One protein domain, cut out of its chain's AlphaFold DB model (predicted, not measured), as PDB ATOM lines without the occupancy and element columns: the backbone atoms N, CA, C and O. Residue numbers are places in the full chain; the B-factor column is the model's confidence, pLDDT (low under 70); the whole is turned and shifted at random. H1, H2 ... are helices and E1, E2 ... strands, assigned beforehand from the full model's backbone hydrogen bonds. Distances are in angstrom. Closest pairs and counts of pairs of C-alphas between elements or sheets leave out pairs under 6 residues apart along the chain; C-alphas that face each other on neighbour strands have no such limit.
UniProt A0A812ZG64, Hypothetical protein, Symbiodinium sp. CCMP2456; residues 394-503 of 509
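This is residues 394 to 503 of the 509 residues of the protein "Hypothetical protein" of Symbiodinium sp. CCMP2456 (UniProt A0A812ZG64). Two groups of parts lie side by side: three crossed helices, H2, H3 and H4, whose centres make a triangle, and a loop-rich half in which H5 packs, through its residues 456 to 464, on a small hairpin of two short strands, E1 and E2. The long link between the strands, residues 474 to 499, loops out and comes back, and the short H1 lies off to one side, apart from the other named elements. The printed part has 110 residues with five named helices followed by two named strands, an antiparallel sheet in the order E1, E2; the class is mostly helix. The whole is compact and rounded, with a radius of gyration of the C-alphas of 13.9 A and spans of 37 by 31 by 23 A.

H1, residues 394 to 397, begins at C-alpha 394 at (6.033, 38.273, -40.998). H2, residues 402 to 413, measures 16.5 A from first to last C-alpha. After residues 414 to 429 comes H3, residues 430 to 439, 14.0 A long. H4, residues 441 to 451, is 15.4 A long. H5, residues 454 to 466, is 18.7 A long and begins at C-alpha 454 at (14.428, 35.931, -12.391). The strands are E1, residues 471 to 473, and E2, residues 500 to 502, which ends at C-alpha 502 at (14.199, 36.687, -30.652).

H2 touches H3 with residues 402 to 406 alone, about perpendicular at 78 degrees; the closest C-alphas, of Tyr 406 and Leu 430, are 6.4 A apart. H2 touches H4 with residues 409 to 413 alone, the same way at a steep tilt of 37 degrees, only just past shallow; the closest C-alphas, of Cys 413 and Ser 451, are 4.7 A apart. H3 and H4 touch, opposite ways at a steep tilt of 54 degrees, closest at the C-alphas of Cys 437 and Val 444, 6.4 A. H4 and H5 are close but not clearly touching, with the C-alphas of Val 449 and Phe 457 closest at 7.3 A. The closest C-alphas of H5 and E1, of Tyr 463 and Tyr 472, are 7.0 A apart. E1 and E2 form an antiparallel hairpin, with N 472 and O 501 within hydrogen-bond range at 2.9 A. Residues 471 to 472 of E1 also pair antiparallel with residues 484 to 485. In H2, H3, H4 and H5 every O i to N i+4 pair is within hydrogen-bond range; H1 is too short for such a pair.

The two C-alphas farthest apart, of Ala 431 and Phe 480, are 39.8 A apart. The printed part has no cut. The links H2 to H3 and E1 to E2 are long, with 16 and 26 residues. The mean pLDDT of the printed part is 84.1; residues 394 to 397, 399, 488 and 493 to 503 are under 70.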
ATOM      1  N   TRP A 394       6.953  37.681 -41.967       67.62
ATOM      2  CA  TRP A 394       6.033  38.273 -40.998       67.62
ATOM      3  C   TRP A 394       6.683  39.447 -40.258       67.62
ATOM      4  O   TRP A 394       6.043  40.073 -39.418       67.62
ATOM      5  N   ASP A 395       7.922  39.785 -40.624       62.34
ATOM      6  CA  ASP A 395       8.626  41.000 -40.240       62.34
ATOM      7  C   ASP A 395       7.876  42.273 -40.628       62.34
ATOM      8  O   ASP A 395       8.094  43.309 -40.017       62.34
ATOM      9  N   MET A 396       6.939  42.220 -41.576       64.06
ATOM     10  CA  MET A 396       6.041  43.352 -41.830       64.06
ATOM     11  C   MET A 396       5.162  43.725 -40.629       64.06
ATOM     12  O   MET A 396       4.689  44.855 -40.555       64.06
ATOM     13  N   TYR A 397       4.936  42.790 -39.702       66.69
ATOM     14  CA  TYR A 397       4.266  43.062 -38.432       66.69
ATOM     15  C   TYR A 397       5.249  43.507 -37.340       66.69
ATOM     16  O   TYR A 397       4.808  43.973 -36.291       66.69
ATOM     17  N   PHE A 398       6.563  43.400 -37.576       70.12
ATOM     18  CA  PHE A 398       7.601  43.977 -36.721       70.12
ATOM     19  C   PHE A 398       7.776  45.442 -37.114       70.12
ATOM     20  O   PHE A 398       8.633  45.815 -37.913       70.12
ATOM     21  N   ALA A 399       6.862  46.257 -36.599       64.81
ATOM     22  CA  ALA A 399       6.779  47.681 -36.888       64.81
ATOM     23  C   ALA A 399       7.263  48.555 -35.723       64.81
ATOM     24  O   ALA A 399       7.043  49.760 -35.781       64.81
ATOM     25  N   ALA A 400       7.880  47.958 -34.693       74.44
ATOM     26  CA  ALA A 400       8.410  48.723 -33.576       74.44
ATOM     27  C   ALA A 400       9.552  49.614 -34.063       74.44
ATOM     28  O   ALA A 400      10.516  49.136 -34.672       74.44
ATOM     29  N   ASP A 401       9.412  50.916 -33.853       80.75
ATOM     30  CA  ASP A 401      10.502  51.845 -34.110       80.75
ATOM     31  C   ASP A 401      11.506  51.846 -32.944       80.75
ATOM     32  O   ASP A 401      11.322  51.191 -31.916       80.75
ATOM     33  N   LEU A 402      12.631  52.544 -33.120       86.06
ATOM     34  CA  LEU A 402      13.667  52.596 -32.084       86.06
ATOM     35  C   LEU A 402      13.171  53.243 -30.784       86.06
ATOM     36  O   LEU A 402      13.715  52.921 -29.730       86.06
ATOM     37  N   ASP A 403      12.182  54.137 -30.861       88.38
ATOM     38  CA  ASP A 403      11.599  54.803 -29.697       88.38
ATOM     39  C   ASP A 403      10.772  53.802 -28.885       88.38
ATOM     40  O   ASP A 403      11.030  53.607 -27.701       88.38
ATOM     41  N   GLU A 404       9.892  53.044 -29.544       83.06
ATOM     42  CA  GLU A 404       9.091  51.988 -28.917       83.06
ATOM     43  C   GLU A 404       9.969  50.903 -28.265       83.06
ATOM     44  O   GLU A 404       9.710  50.482 -27.134       83.06
ATOM     45  N   ILE A 405      11.048  50.473 -28.932       86.81
ATOM     46  CA  ILE A 405      11.985  49.482 -28.374       86.81
ATOM     47  C   ILE A 405      12.729  50.059 -27.154       86.81
ATOM     48  O   ILE A 405      12.956  49.351 -26.166       86.81
ATOM     49  N   TYR A 406      13.109  51.339 -27.199       91.50
ATOM     50  CA  TYR A 406      13.766  52.017 -26.083       91.50
ATOM     51  C   TYR A 406      12.827  52.196 -24.883       91.50
ATOM     52  O   TYR A 406      13.222  51.917 -23.747       91.50
ATOM     53  N   GLU A 407      11.580  52.613 -25.116       90.00
ATOM     54  CA  GLU A 407      10.548  52.730 -24.085       90.00
ATOM     55  C   GLU A 407      10.279  51.382 -23.400       90.00
ATOM     56  O   GLU A 407      10.209  51.327 -22.167       90.00
ATOM     57  N   GLU A 408      10.204  50.286 -24.163       88.56
ATOM     58  CA  GLU A 408      10.027  48.932 -23.623       88.56
ATOM     59  C   GLU A 408      11.221  48.509 -22.754       88.56
ATOM     60  O   GLU A 408      11.030  47.964 -21.663       88.56
ATOM     61  N   LEU A 409      12.459  48.796 -23.176       92.19
ATOM     62  CA  LEU A 409      13.650  48.514 -22.366       92.19
ATOM     63  C   LEU A 409      13.649  49.322 -21.062       92.19
ATOM     64  O   LEU A 409      13.892  48.771 -19.986       92.19
ATOM     65  N   CYS A 410      13.337  50.616 -21.137       91.88
ATOM     66  CA  CYS A 410      13.215  51.487 -19.971       91.88
ATOM     67  C   CYS A 410      12.144  50.980 -18.999       91.88
ATOM     68  O   CYS A 410      12.385  50.904 -17.788       91.88
ATOM     69  N   TRP A 411      10.982  50.580 -19.520       92.81
ATOM     70  CA  TRP A 411       9.937  49.937 -18.733       92.81
ATOM     71  C   TRP A 411      10.442  48.647 -18.080       92.81
ATOM     72  O   TRP A 411      10.249  48.470 -16.875       92.81
ATOM     73  N   ALA A 412      11.116  47.774 -18.835       90.25
ATOM     74  CA  ALA A 412      11.593  46.480 -18.363       90.25
ATOM     75  C   ALA A 412      12.626  46.614 -17.233       90.25
ATOM     76  O   ALA A 412      12.506  45.902 -16.230       90.25
ATOM     77  N   CYS A 413      13.578  47.547 -17.360       92.38
ATOM     78  CA  CYS A 413      14.554  47.893 -16.322       92.38
ATOM     79  C   CYS A 413      13.895  48.499 -15.075       92.38
ATOM     80  O   CYS A 413      14.330  48.244 -13.957       92.38
ATOM     81  N   GLY A 414      12.823  49.279 -15.244       90.62
ATOM     82  CA  GLY A 414      12.105  49.926 -14.142       90.62
ATOM     83  C   GLY A 414      11.228  48.991 -13.299       90.62
ATOM     84  O   GLY A 414      10.603  49.440 -12.332       90.62
ATOM     85  N   ARG A 415      11.127  47.702 -13.648       92.75
ATOM     86  CA  ARG A 415      10.306  46.742 -12.895       92.75
ATOM     87  C   ARG A 415      10.974  46.408 -11.554       92.75
ATOM     88  O   ARG A 415      12.164  46.109 -11.551       92.75
ATOM     89  N   PRO A 416      10.219  46.334 -10.438       92.38
ATOM     90  CA  PRO A 416      10.792  46.029  -9.121       92.38
ATOM     91  C   PRO A 416      11.565  44.706  -9.050       92.38
ATOM     92  O   PRO A 416      12.520  44.591  -8.292       92.38
ATOM     93  N   ASP A 417      11.148  43.715  -9.842       91.50
ATOM     94  CA  ASP A 417      11.764  42.384  -9.890       91.50
ATOM     95  C   ASP A 417      12.775  42.235 -11.048       91.50
ATOM     96  O   ASP A 417      13.221  41.121 -11.334       91.50
ATOM     97  N   SER A 418      13.094  43.326 -11.758       93.38
ATOM     98  CA  SER A 418      14.114  43.339 -12.813       93.38
ATOM     99  C   SER A 418      15.495  43.082 -12.217       93.38
ATOM    100  O   SER A 418      15.816  43.609 -11.150       93.38
ATOM    101  N   ARG A 419      16.357  42.334 -12.917       92.38
ATOM    102  CA  ARG A 419      17.750  42.162 -12.470       92.38
ATOM    103  C   ARG A 419      18.604  43.427 -12.661       92.38
ATOM    104  O   ARG A 419      19.714  43.443 -12.145       92.38
ATOM    105  N   LEU A 420      18.085  44.463 -13.334       90.38
ATOM    106  CA  LEU A 420      18.693  45.800 -13.470       90.38
ATOM    107  C   LEU A 420      18.011  46.882 -12.618       90.38
ATOM    108  O   LEU A 420      18.283  48.062 -12.818       90.38
ATOM    109  N   HIS A 421      17.112  46.530 -11.690       84.44
ATOM    110  CA  HIS A 421      16.276  47.526 -11.006       84.44
ATOM    111  C   HIS A 421      17.076  48.686 -10.374       84.44
ATOM    112  O   HIS A 421      16.645  49.836 -10.465       84.44
ATOM    113  N   GLU A 422      18.227  48.399  -9.760       87.44
ATOM    114  CA  GLU A 422      19.057  49.403  -9.078       87.44
ATOM    115  C   GLU A 422      19.860  50.287 -10.049       87.44
ATOM    116  O   GLU A 422      20.054  51.470  -9.772       87.44
ATOM    117  N   ASP A 423      20.263  49.738 -11.197       87.81
ATOM    118  CA  ASP A 423      21.112  50.417 -12.184       87.81
ATOM    119  C   ASP A 423      20.300  51.161 -13.262       87.81
ATOM    120  O   ASP A 423      20.798  52.086 -13.905       87.81
ATOM    121  N   GLY A 424      19.027  50.794 -13.449       92.50
ATOM    122  CA  GLY A 424      18.140  51.386 -14.449       92.50
ATOM    123  C   GLY A 424      18.471  50.973 -15.888       92.50
ATOM    124  O   GLY A 424      19.058  49.923 -16.151       92.50
ATOM    125  N   CYS A 425      18.020  51.775 -16.858       95.25
ATOM    126  CA  CYS A 425      18.366  51.557 -18.263       95.25
ATOM    127  C   CYS A 425      19.823  51.998 -18.501       95.25
ATOM    128  O   CYS A 425      20.148  53.148 -18.201       95.25
ATOM    129  N   PRO A 426      20.696  51.149 -19.078       96.75
ATOM    130  CA  PRO A 426      22.096  51.512 -19.316       96.75
ATOM    131  C   PRO A 426      22.269  52.559 -20.430       96.75
ATOM    132  O   PRO A 426      23.378  53.043 -20.654       96.75
ATOM    133  N   PHE A 427      21.189  52.905 -21.138       96.94
ATOM    134  CA  PHE A 427      21.170  53.926 -22.180       96.94
ATOM    135  C   PHE A 427      20.431  55.171 -21.661       96.94
ATOM    136  O   PHE A 427      19.221  55.102 -21.422       96.94
ATOM    137  N   PRO A 428      21.126  56.312 -21.484       96.44
ATOM    138  CA  PRO A 428      20.552  57.491 -20.833       96.44
ATOM    139  C   PRO A 428      19.440  58.167 -21.646       96.44
ATOM    140  O   PRO A 428      18.586  58.827 -21.060       96.44
ATOM    141  N   ASP A 429      19.444  58.008 -22.972       97.19
ATOM    142  CA  ASP A 429      18.413  58.516 -23.878       97.19
ATOM    143  C   ASP A 429      18.318  57.665 -25.163       97.19
ATOM    144  O   ASP A 429      19.139  56.772 -25.417       97.19
ATOM    145  N   LEU A 430      17.318  57.979 -25.995       95.44
ATOM    146  CA  LEU A 430      17.074  57.332 -27.286       95.44
ATOM    147  C   LEU A 430      18.259  57.466 -28.257       95.44
ATOM    148  O   LEU A 430      18.509  56.551 -29.039       95.44
ATOM    149  N   ALA A 431      19.014  58.568 -28.224       96.88
ATOM    150  CA  ALA A 431      20.138  58.773 -29.138       96.88
ATOM    151  C   ALA A 431      21.299  57.821 -28.815       96.88
ATOM    152  O   ALA A 431      21.888  57.226 -29.721       96.88
ATOM    153  N   HIS A 432      21.590  57.616 -27.529       97.69
ATOM    154  CA  HIS A 432      22.577  56.635 -27.082       97.69
ATOM    155  C   HIS A 432      22.123  55.205 -27.382       97.69
ATOM    156  O   HIS A 432      22.938  54.391 -27.818       97.69
ATOM    157  N   PHE A 433      20.834  54.906 -27.193       95.06
ATOM    158  CA  PHE A 433      20.261  53.614 -27.562       95.06
ATOM    159  C   PHE A 433      20.382  53.346 -29.070       95.06
ATOM    160  O   PHE A 433      20.939  52.323 -29.463       95.06
ATOM    161  N   ALA A 434      19.961  54.291 -29.915       92.88
ATOM    162  CA  ALA A 434      20.063  54.191 -31.369       92.88
ATOM    163  C   ALA A 434      21.521  54.016 -31.829       92.88
ATOM    164  O   ALA A 434      21.828  53.111 -32.605       92.88
ATOM    165  N   SER A 435      22.446  54.809 -31.271       94.06
ATOM    166  CA  SER A 435      23.882  54.658 -31.525       94.06
ATOM    167  C   SER A 435      24.389  53.276 -31.108       94.06
ATOM    168  O   SER A 435      25.214  52.688 -31.807       94.06
ATOM    169  N   ALA A 436      23.923  52.730 -29.981       93.81
ATOM    170  CA  ALA A 436      24.299  51.395 -29.527       93.81
ATOM    171  C   ALA A 436      23.711  50.292 -30.419       93.81
ATOM    172  O   ALA A 436      24.403  49.314 -30.686       93.81
ATOM    173  N   CYS A 437      22.493  50.447 -30.947       89.06
ATOM    174  CA  CYS A 437      21.928  49.514 -31.924       89.06
ATOM    175  C   CYS A 437      22.816  49.377 -33.172       89.06
ATOM    176  O   CYS A 437      22.960  48.272 -33.695       89.06
ATOM    177  N   GLU A 438      23.428  50.475 -33.622       89.88
ATOM    178  CA  GLU A 438      24.308  50.495 -34.795       89.88
ATOM    179  C   GLU A 438      25.738  50.036 -34.478       89.88
ATOM    180  O   GLU A 438      26.320  49.237 -35.212       89.88
ATOM    181  N   THR A 439      26.313  50.537 -33.383       94.62
ATOM    182  CA  THR A 439      27.749  50.388 -33.086       94.62
ATOM    183  C   THR A 439      28.069  49.249 -32.120       94.62
ATOM    184  O   THR A 439      29.175  48.711 -32.155       94.62
ATOM    185  N   ASN A 440      27.127  48.862 -31.254       94.38
ATOM    186  CA  ASN A 440      27.319  47.836 -30.229       94.38
ATOM    187  C   ASN A 440      26.020  47.057 -29.919       94.38
ATOM    188  O   ASN A 440      25.498  47.109 -28.798       94.38
ATOM    189  N   PRO A 441      25.483  46.295 -30.889       89.12
ATOM    190  CA  PRO A 441      24.220  45.575 -30.723       89.12
ATOM    191  C   PRO A 441      24.255  44.524 -29.600       89.12
ATOM    192  O   PRO A 441      23.211  44.180 -29.049       89.12
ATOM    193  N   GLU A 442      25.435  44.021 -29.220       89.44
ATOM    194  CA  GLU A 442      25.573  43.091 -28.090       89.44
ATOM    195  C   GLU A 442      25.315  43.765 -26.737       89.44
ATOM    196  O   GLU A 442      24.744  43.133 -25.846       89.44
ATOM    197  N   ALA A 443      25.667  45.047 -26.573       91.94
ATOM    198  CA  ALA A 443      25.317  45.797 -25.366       91.94
ATOM    199  C   ALA A 443      23.798  45.949 -25.222       91.94
ATOM    200  O   ALA A 443      23.265  45.742 -24.134       91.94
ATOM    201  N   VAL A 444      23.094  46.223 -26.326       91.38
ATOM    202  CA  VAL A 444      21.623  46.294 -26.347       91.38
ATOM    203  C   VAL A 444      21.007  44.947 -25.962       91.38
ATOM    204  O   VAL A 444      20.147  44.886 -25.087       91.38
ATOM    205  N   ARG A 445      21.487  43.840 -26.544       88.19
ATOM    206  CA  ARG A 445      21.008  42.492 -26.188       88.19
ATOM    207  C   ARG A 445      21.232  42.169 -24.717       88.19
ATOM    208  O   ARG A 445      20.333  41.633 -24.074       88.19
ATOM    209  N   ARG A 446      22.418  42.477 -24.191       91.94
ATOM    210  CA  ARG A 446      22.744  42.258 -22.781       91.94
ATOM    211  C   ARG A 446      21.799  43.042 -21.875       91.94
ATOM    212  O   ARG A 446      21.233  42.435 -20.974       91.94
ATOM    213  N   ALA A 447      21.558  44.318 -22.180       93.38
ATOM    214  CA  ALA A 447      20.619  45.154 -21.439       93.38
ATOM    215  C   ALA A 447      19.221  44.520 -21.379       93.38
ATOM    216  O   ALA A 447      18.647  44.404 -20.301       93.38
ATOM    217  N   PHE A 448      18.704  44.005 -22.500       93.25
ATOM    218  CA  PHE A 448      17.428  43.288 -22.500       93.25
ATOM    219  C   PHE A 448      17.462  42.011 -21.645       93.25
ATOM    220  O   PHE A 448      16.537  41.804 -20.862       93.25
ATOM    221  N   VAL A 449      18.505  41.169 -21.731       93.25
ATOM    222  CA  VAL A 449      18.622  39.955 -20.885       93.25
ATOM    223  C   VAL A 449      18.654  40.314 -19.400       93.25
ATOM    224  O   VAL A 449      18.023  39.645 -18.580       93.25
ATOM    225  N   GLU A 450      19.420  41.338 -19.044       94.19
ATOM    226  CA  GLU A 450      19.588  41.784 -17.664       94.19
ATOM    227  C   GLU A 450      18.332  42.515 -17.157       94.19
ATOM    228  O   GLU A 450      18.021  42.447 -15.975       94.19
ATOM    229  N   SER A 451      17.523  43.114 -18.034       93.94
ATOM    230  CA  SER A 451      16.237  43.718 -17.653       93.94
ATOM    231  C   SER A 451      15.157  42.689 -17.268       93.94
ATOM    232  O   SER A 451      14.119  43.053 -16.695       93.94
ATOM    233  N   LEU A 452      15.368  41.400 -17.566       94.12
ATOM    234  CA  LEU A 452      14.421  40.328 -17.250       94.12
ATOM    235  C   LEU A 452      14.296  40.104 -15.743       94.12
ATOM    236  O   LEU A 452      15.253  40.258 -14.985       94.12
ATOM    237  N   THR A 453      13.117  39.660 -15.310       94.06
ATOM    238  CA  THR A 453      12.942  39.102 -13.964       94.06
ATOM    239  C   THR A 453      13.622  37.736 -13.845       94.06
ATOM    240  O   THR A 453      13.909  37.077 -14.847       94.06
ATOM    241  N   ALA A 454      13.844  37.257 -12.616       94.12
ATOM    242  CA  ALA A 454      14.428  35.931 -12.391       94.12
ATOM    243  C   ALA A 454      13.632  34.806 -13.086       94.12
ATOM    244  O   ALA A 454      14.222  33.953 -13.743       94.12
ATOM    245  N   SER A 455      12.297  34.839 -12.998       93.38
ATOM    246  CA  SER A 455      11.436  33.839 -13.643       93.38
ATOM    247  C   SER A 455      11.459  33.939 -15.167       93.38
ATOM    248  O   SER A 455      11.551  32.918 -15.836       93.38
ATOM    249  N   GLU A 456      11.427  35.146 -15.736       93.31
ATOM    250  CA  GLU A 456      11.532  35.322 -17.193       93.31
ATOM    251  C   GLU A 456      12.887  34.858 -17.731       93.31
ATOM    252  O   GLU A 456      12.948  34.290 -18.818       93.31
ATOM    253  N   PHE A 457      13.967  35.070 -16.975       94.75
ATOM    254  CA  PHE A 457      15.288  34.570 -17.338       94.75
ATOM    255  C   PHE A 457      15.341  33.034 -17.303       94.75
ATOM    256  O   PHE A 457      15.821  32.425 -18.256       94.75
ATOM    257  N   GLU A 458      14.789  32.395 -16.265       94.62
ATOM    258  CA  GLU A 458      14.639  30.931 -16.220       94.62
ATOM    259  C   GLU A 458      13.810  30.410 -17.406       94.62
ATOM    260  O   GLU A 458      14.194  29.436 -18.060       94.62
ATOM    261  N   PHE A 459      12.705  31.083 -17.738       93.94
ATOM    262  CA  PHE A 459      11.877  30.725 -18.888       93.94
ATOM    263  C   PHE A 459      12.636  30.895 -20.202       93.94
ATOM    264  O   PHE A 459      12.564  30.011 -21.051       93.94
ATOM    265  N   LEU A 460      13.396  31.982 -20.366       92.56
ATOM    266  CA  LEU A 460      14.238  32.215 -21.537       92.56
ATOM    267  C   LEU A 460      15.243  31.074 -21.736       92.56
ATOM    268  O   LEU A 460      15.402  30.601 -22.862       92.56
ATOM    269  N   LEU A 461      15.901  30.620 -20.667       93.25
ATOM    270  CA  LEU A 461      16.832  29.490 -20.737       93.25
ATOM    271  C   LEU A 461      16.120  28.215 -21.195       93.25
ATOM    272  O   LEU A 461      16.572  27.566 -22.133       93.25
ATOM    273  N   HIS A 462      14.971  27.896 -20.599       92.38
ATOM    274  CA  HIS A 462      14.190  26.715 -20.969       92.38
ATOM    275  C   HIS A 462      13.709  26.784 -22.433       92.38
ATOM    276  O   HIS A 462      13.860  25.825 -23.187       92.38
ATOM    277  N   TYR A 463      13.208  27.940 -22.878       91.00
ATOM    278  CA  TYR A 463      12.809  28.161 -24.269       91.00
ATOM    279  C   TYR A 463      13.962  27.980 -25.260       91.00
ATOM    280  O   TYR A 463      13.763  27.360 -26.305       91.00
ATOM    281  N   ARG A 464      15.157  28.499 -24.949       89.50
ATOM    282  CA  ARG A 464      16.344  28.352 -25.807       89.50
ATOM    283  C   ARG A 464      16.774  26.897 -25.951       89.50
ATOM    284  O   ARG A 464      17.138  26.501 -27.053       89.50
ATOM    285  N   THR A 465      16.706  26.126 -24.867       89.94
ATOM    286  CA  THR A 465      17.050  24.699 -24.875       89.94
ATOM    287  C   THR A 465      16.062  23.885 -25.707       89.94
ATOM    288  O   THR A 465      16.472  23.087 -26.542       89.94
ATOM    289  N   GLU A 466      14.758  24.098 -25.517       88.31
ATOM    290  CA  GLU A 466      13.720  23.256 -26.130       88.31
ATOM    291  C   GLU A 466      13.348  23.682 -27.554       88.31
ATOM    292  O   GLU A 466      12.933  22.867 -28.379       88.31
ATOM    293  N   ARG A 467      13.434  24.982 -27.851       84.88
ATOM    294  CA  ARG A 467      13.021  25.568 -29.132       84.88
ATOM    295  C   ARG A 467      14.007  26.647 -29.570       84.88
ATOM    296  O   ARG A 467      13.647  27.831 -29.568       84.88
ATOM    297  N   PRO A 468      15.244  26.280 -29.938       85.50
ATOM    298  CA  PRO A 468      16.194  27.251 -30.464       85.50
ATOM    299  C   PRO A 468      15.616  27.949 -31.705       85.50
ATOM    300  O   PRO A 468      14.787  27.385 -32.417       85.50
ATOM    301  N   ASN A 469      16.063  29.178 -31.970       79.81
ATOM    302  CA  ASN A 469      15.709  29.960 -33.166       79.81
ATOM    303  C   ASN A 469      14.249  30.444 -33.277       79.81
ATOM    304  O   ASN A 469      13.819  30.857 -34.353       79.81
ATOM    305  N   ASN A 470      13.502  30.470 -32.174       81.88
ATOM    306  CA  ASN A 470      12.154  31.042 -32.143       81.88
ATOM    307  C   ASN A 470      12.122  32.418 -31.453       81.88
ATOM    308  O   ASN A 470      13.105  32.857 -30.850       81.88
ATOM    309  N   VAL A 471      10.968  33.089 -31.541       81.00
ATOM    310  CA  VAL A 471      10.648  34.255 -30.705       81.00
ATOM    311  C   VAL A 471       9.766  33.813 -29.541       81.00
ATOM    312  O   VAL A 471       8.756  33.155 -29.773       81.00
ATOM    313  N   TYR A 472      10.107  34.160 -28.303       84.06
ATOM    314  CA  TYR A 472       9.450  33.623 -27.103       84.06
ATOM    315  C   TYR A 472       8.540  34.642 -26.415       84.06
ATOM    316  O   TYR A 472       8.891  35.815 -26.322       84.06
ATOM    317  N   ALA A 473       7.403  34.190 -25.875       84.56
ATOM    318  CA  ALA A 473       6.614  34.944 -24.897       84.56
ATOM    319  C   ALA A 473       7.097  34.631 -23.470       84.56
ATOM    320  O   ALA A 473       6.681  33.635 -22.873       84.56
ATOM    321  N   LEU A 474       7.951  35.486 -22.899       86.94
ATOM    322  CA  LEU A 474       8.547  35.239 -21.575       86.94
ATOM    323  C   LEU A 474       7.565  35.401 -20.405       86.94
ATOM    324  O   LEU A 474       7.883  35.056 -19.275       86.94
ATOM    325  N   ASN A 475       6.340  35.860 -20.653       82.94
ATOM    326  CA  ASN A 475       5.278  35.890 -19.646       82.94
ATOM    327  C   ASN A 475       4.557  34.538 -19.471       82.94
ATOM    328  O   ASN A 475       3.592  34.462 -18.708       82.94
ATOM    329  N   GLN A 476       4.978  33.488 -20.184       82.81
ATOM    330  CA  GLN A 476       4.385  32.156 -20.103       82.81
ATOM    331  C   GLN A 476       5.424  31.112 -19.731       82.81
ATOM    332  O   GLN A 476       6.426  30.951 -20.426       82.81
ATOM    333  N   ASP A 477       5.127  30.382 -18.659       87.19
ATOM    334  CA  ASP A 477       5.962  29.298 -18.165       87.19
ATOM    335  C   ASP A 477       6.000  28.143 -19.194       87.19
ATOM    336  O   ASP A 477       4.964  27.503 -19.447       87.19
ATOM    337  N   PRO A 478       7.176  27.863 -19.790       87.31
ATOM    338  CA  PRO A 478       7.331  26.840 -20.819       87.31
ATOM    339  C   PRO A 478       7.015  25.425 -20.320       87.31
ATOM    340  O   PRO A 478       6.665  24.571 -21.127       87.31
ATOM    341  N   SER A 479       7.043  25.170 -19.005       85.56
ATOM    342  CA  SER A 479       6.657  23.865 -18.449       85.56
ATOM    343  C   SER A 479       5.165  23.548 -18.610       85.56
ATOM    344  O   SER A 479       4.781  22.378 -18.595       85.56
ATOM    345  N   PHE A 480       4.324  24.571 -18.799       81.06
ATOM    346  CA  PHE A 480       2.885  24.411 -19.017       81.06
ATOM    347  C   PHE A 480       2.491  24.619 -20.476       81.06
ATOM    348  O   PHE A 480       1.626  23.915 -20.999       81.06
ATOM    349  N   SER A 481       3.072  25.619 -21.145       81.62
ATOM    350  CA  SER A 481       2.766  25.879 -22.546       81.62
ATOM    351  C   SER A 481       3.904  26.598 -23.246       81.62
ATOM    352  O   SER A 481       4.232  27.732 -22.914       81.62
ATOM    353  N   PHE A 482       4.422  25.967 -24.294       82.62
ATOM    354  CA  PHE A 482       5.331  26.624 -25.216       82.62
ATOM    355  C   PHE A 482       4.557  27.557 -26.143       82.62
ATOM    356  O   PHE A 482       3.864  27.107 -27.061       82.62
ATOM    357  N   THR A 483       4.710  28.859 -25.920       80.50
ATOM    358  CA  THR A 483       4.211  29.892 -26.830       80.50
ATOM    359  C   THR A 483       5.395  30.585 -27.459       80.50
ATOM    360  O   THR A 483       6.184  31.236 -26.777       80.50
ATOM    361  N   SER A 484       5.536  30.378 -28.762       81.62
ATOM    362  CA  SER A 484       6.629  30.944 -29.530       81.62
ATOM    363  C   SER A 484       6.154  31.332 -30.923       81.62
ATOM    364  O   SER A 484       5.371  30.592 -31.520       81.62
ATOM    365  N   SER A 485       6.660  32.437 -31.457       79.88
ATOM    366  CA  SER A 485       6.580  32.733 -32.885       79.88
ATOM    367  C   SER A 485       7.720  32.034 -33.628       79.88
ATOM    368  O   SER A 485       8.820  31.862 -33.101       79.88
ATOM    369  N   HIS A 486       7.448  31.655 -34.867       77.00
ATOM    370  CA  HIS A 486       8.387  31.065 -35.812       77.00
ATOM    371  C   HIS A 486       8.368  31.893 -37.106       77.00
ATOM    372  O   HIS A 486       7.449  32.679 -37.330       77.00
ATOM    373  N   ALA A 487       9.318  31.666 -38.017       70.06
ATOM    374  CA  ALA A 487       9.304  32.290 -39.344       70.06
ATOM    375  C   ALA A 487       7.982  32.064 -40.111       70.06
ATOM    376  O   ALA A 487       7.627  32.854 -40.973       70.06
ATOM    377  N   SER A 488       7.235  31.006 -39.772       68.56
ATOM    378  CA  SER A 488       5.956  30.654 -40.397       68.56
ATOM    379  C   SER A 488       4.721  31.253 -39.737       68.56
ATOM    380  O   SER A 488       3.670  31.263 -40.372       68.56
ATOM    381  N   HIS A 489       4.804  31.745 -38.500       75.25
ATOM    382  CA  HIS A 489       3.661  32.339 -37.805       75.25
ATOM    383  C   HIS A 489       4.080  33.077 -36.533       75.25
ATOM    384  O   HIS A 489       5.006  32.684 -35.828       75.25
ATOM    385  N   LEU A 490       3.300  34.083 -36.171       78.88
ATOM    386  CA  LEU A 490       3.361  34.769 -34.894       78.88
ATOM    387  C   LEU A 490       2.444  34.087 -33.875       78.88
ATOM    388  O   LEU A 490       1.395  33.522 -34.193       78.88
ATOM    389  N   GLN A 491       2.837  34.145 -32.610       78.19
ATOM    390  CA  GLN A 491       1.990  33.693 -31.507       78.19
ATOM    391  C   GLN A 491       0.812  34.648 -31.233       78.19
ATOM    392  O   GLN A 491      -0.216  34.235 -30.695       78.19
ATOM    393  N   THR A 492       0.958  35.928 -31.592       73.81
ATOM    394  CA  THR A 492      -0.050  36.988 -31.451       73.81
ATOM    395  C   THR A 492       0.310  38.186 -32.342       73.81
ATOM    396  O   THR A 492       1.479  38.363 -32.669       73.81
ATOM    397  N   LEU A 493      -0.682  39.003 -32.719       67.12
ATOM    398  CA  LEU A 493      -0.510  40.301 -33.411       67.12
ATOM    399  C   LEU A 493      -0.836  41.496 -32.498       67.12
ATOM    400  O   LEU A 493      -1.049  42.610 -32.967       67.12
ATOM    401  N   ILE A 494      -0.963  41.275 -31.188       60.72
ATOM    402  CA  ILE A 494      -1.278  42.356 -30.250       60.72
ATOM    403  C   ILE A 494       0.002  43.146 -29.973       60.72
ATOM    404  O   ILE A 494       0.967  42.571 -29.476       60.72
ATOM    405  N   LYS A 495      -0.048  44.461 -30.225       49.19
ATOM    406  CA  LYS A 495       1.066  45.422 -30.133       49.19
ATOM    407  C   LYS A 495       1.834  45.424 -28.791       49.19
ATOM    408  O   LYS A 495       2.964  45.867 -28.774       49.19
ATOM    409  N   ASN A 496       1.285  44.870 -27.702       48.16
ATOM    410  CA  ASN A 496       1.849  44.951 -26.341       48.16
ATOM    411  C   ASN A 496       1.814  43.616 -25.565       48.16
ATOM    412  O   ASN A 496       1.407  43.565 -24.403       48.16
ATOM    413  N   SER A 497       2.157  42.487 -26.188       46.97
ATOM    414  CA  SER A 497       2.095  41.178 -25.516       46.97
ATOM    415  C   SER A 497       3.357  40.819 -24.713       46.97
ATOM    416  O   SER A 497       3.868  39.714 -24.863       46.97
ATOM    417  N   GLY A 498       3.840  41.718 -23.851       54.56
ATOM    418  CA  GLY A 498       5.039  41.501 -23.027       54.56
ATOM    419  C   GLY A 498       6.335  41.318 -23.828       54.56
ATOM    420  O   GLY A 498       6.318  41.305 -25.055       54.56
ATOM    421  N   VAL A 499       7.455  41.148 -23.115       53.91
ATOM    422  CA  VAL A 499       8.789  41.011 -23.720       53.91
ATOM    423  C   VAL A 499       8.827  39.814 -24.674       53.91
ATOM    424  O   VAL A 499       8.713  38.654 -24.252       53.91
ATOM    425  N   LEU A 500       8.991  40.107 -25.965       61.19
ATOM    426  CA  LEU A 500       9.196  39.127 -27.023       61.19
ATOM    427  C   LEU A 500      10.695  38.957 -27.265       61.19
ATOM    428  O   LEU A 500      11.377  39.900 -27.648       61.19
ATOM    429  N   TRP A 501      11.226  37.754 -27.049       59.31
ATOM    430  CA  TRP A 501      12.663  37.508 -27.202       59.31
ATOM    431  C   TRP A 501      12.976  36.775 -28.502       59.31
ATOM    432  O   TRP A 501      12.566  35.628 -28.628       59.31
ATOM    433  N   CYS A 502      13.752  37.357 -29.422       61.22
ATOM    434  CA  CYS A 502      14.199  36.687 -30.652       61.22
ATOM    435  C   CYS A 502      15.581  36.022 -30.484       61.22
ATOM    436  O   CYS A 502      16.545  36.666 -30.070       61.22
ATOM    437  N   ALA A 503      15.691  34.727 -30.805       50.31
ATOM    438  CA  ALA A 503      16.962  33.993 -30.779       50.31
ATOM    439  C   ALA A 503      17.789  34.105 -32.082       50.31
ATOM    440  O   ALA A 503      18.980  33.801 -32.066       50.31
TER     441      ALA A 503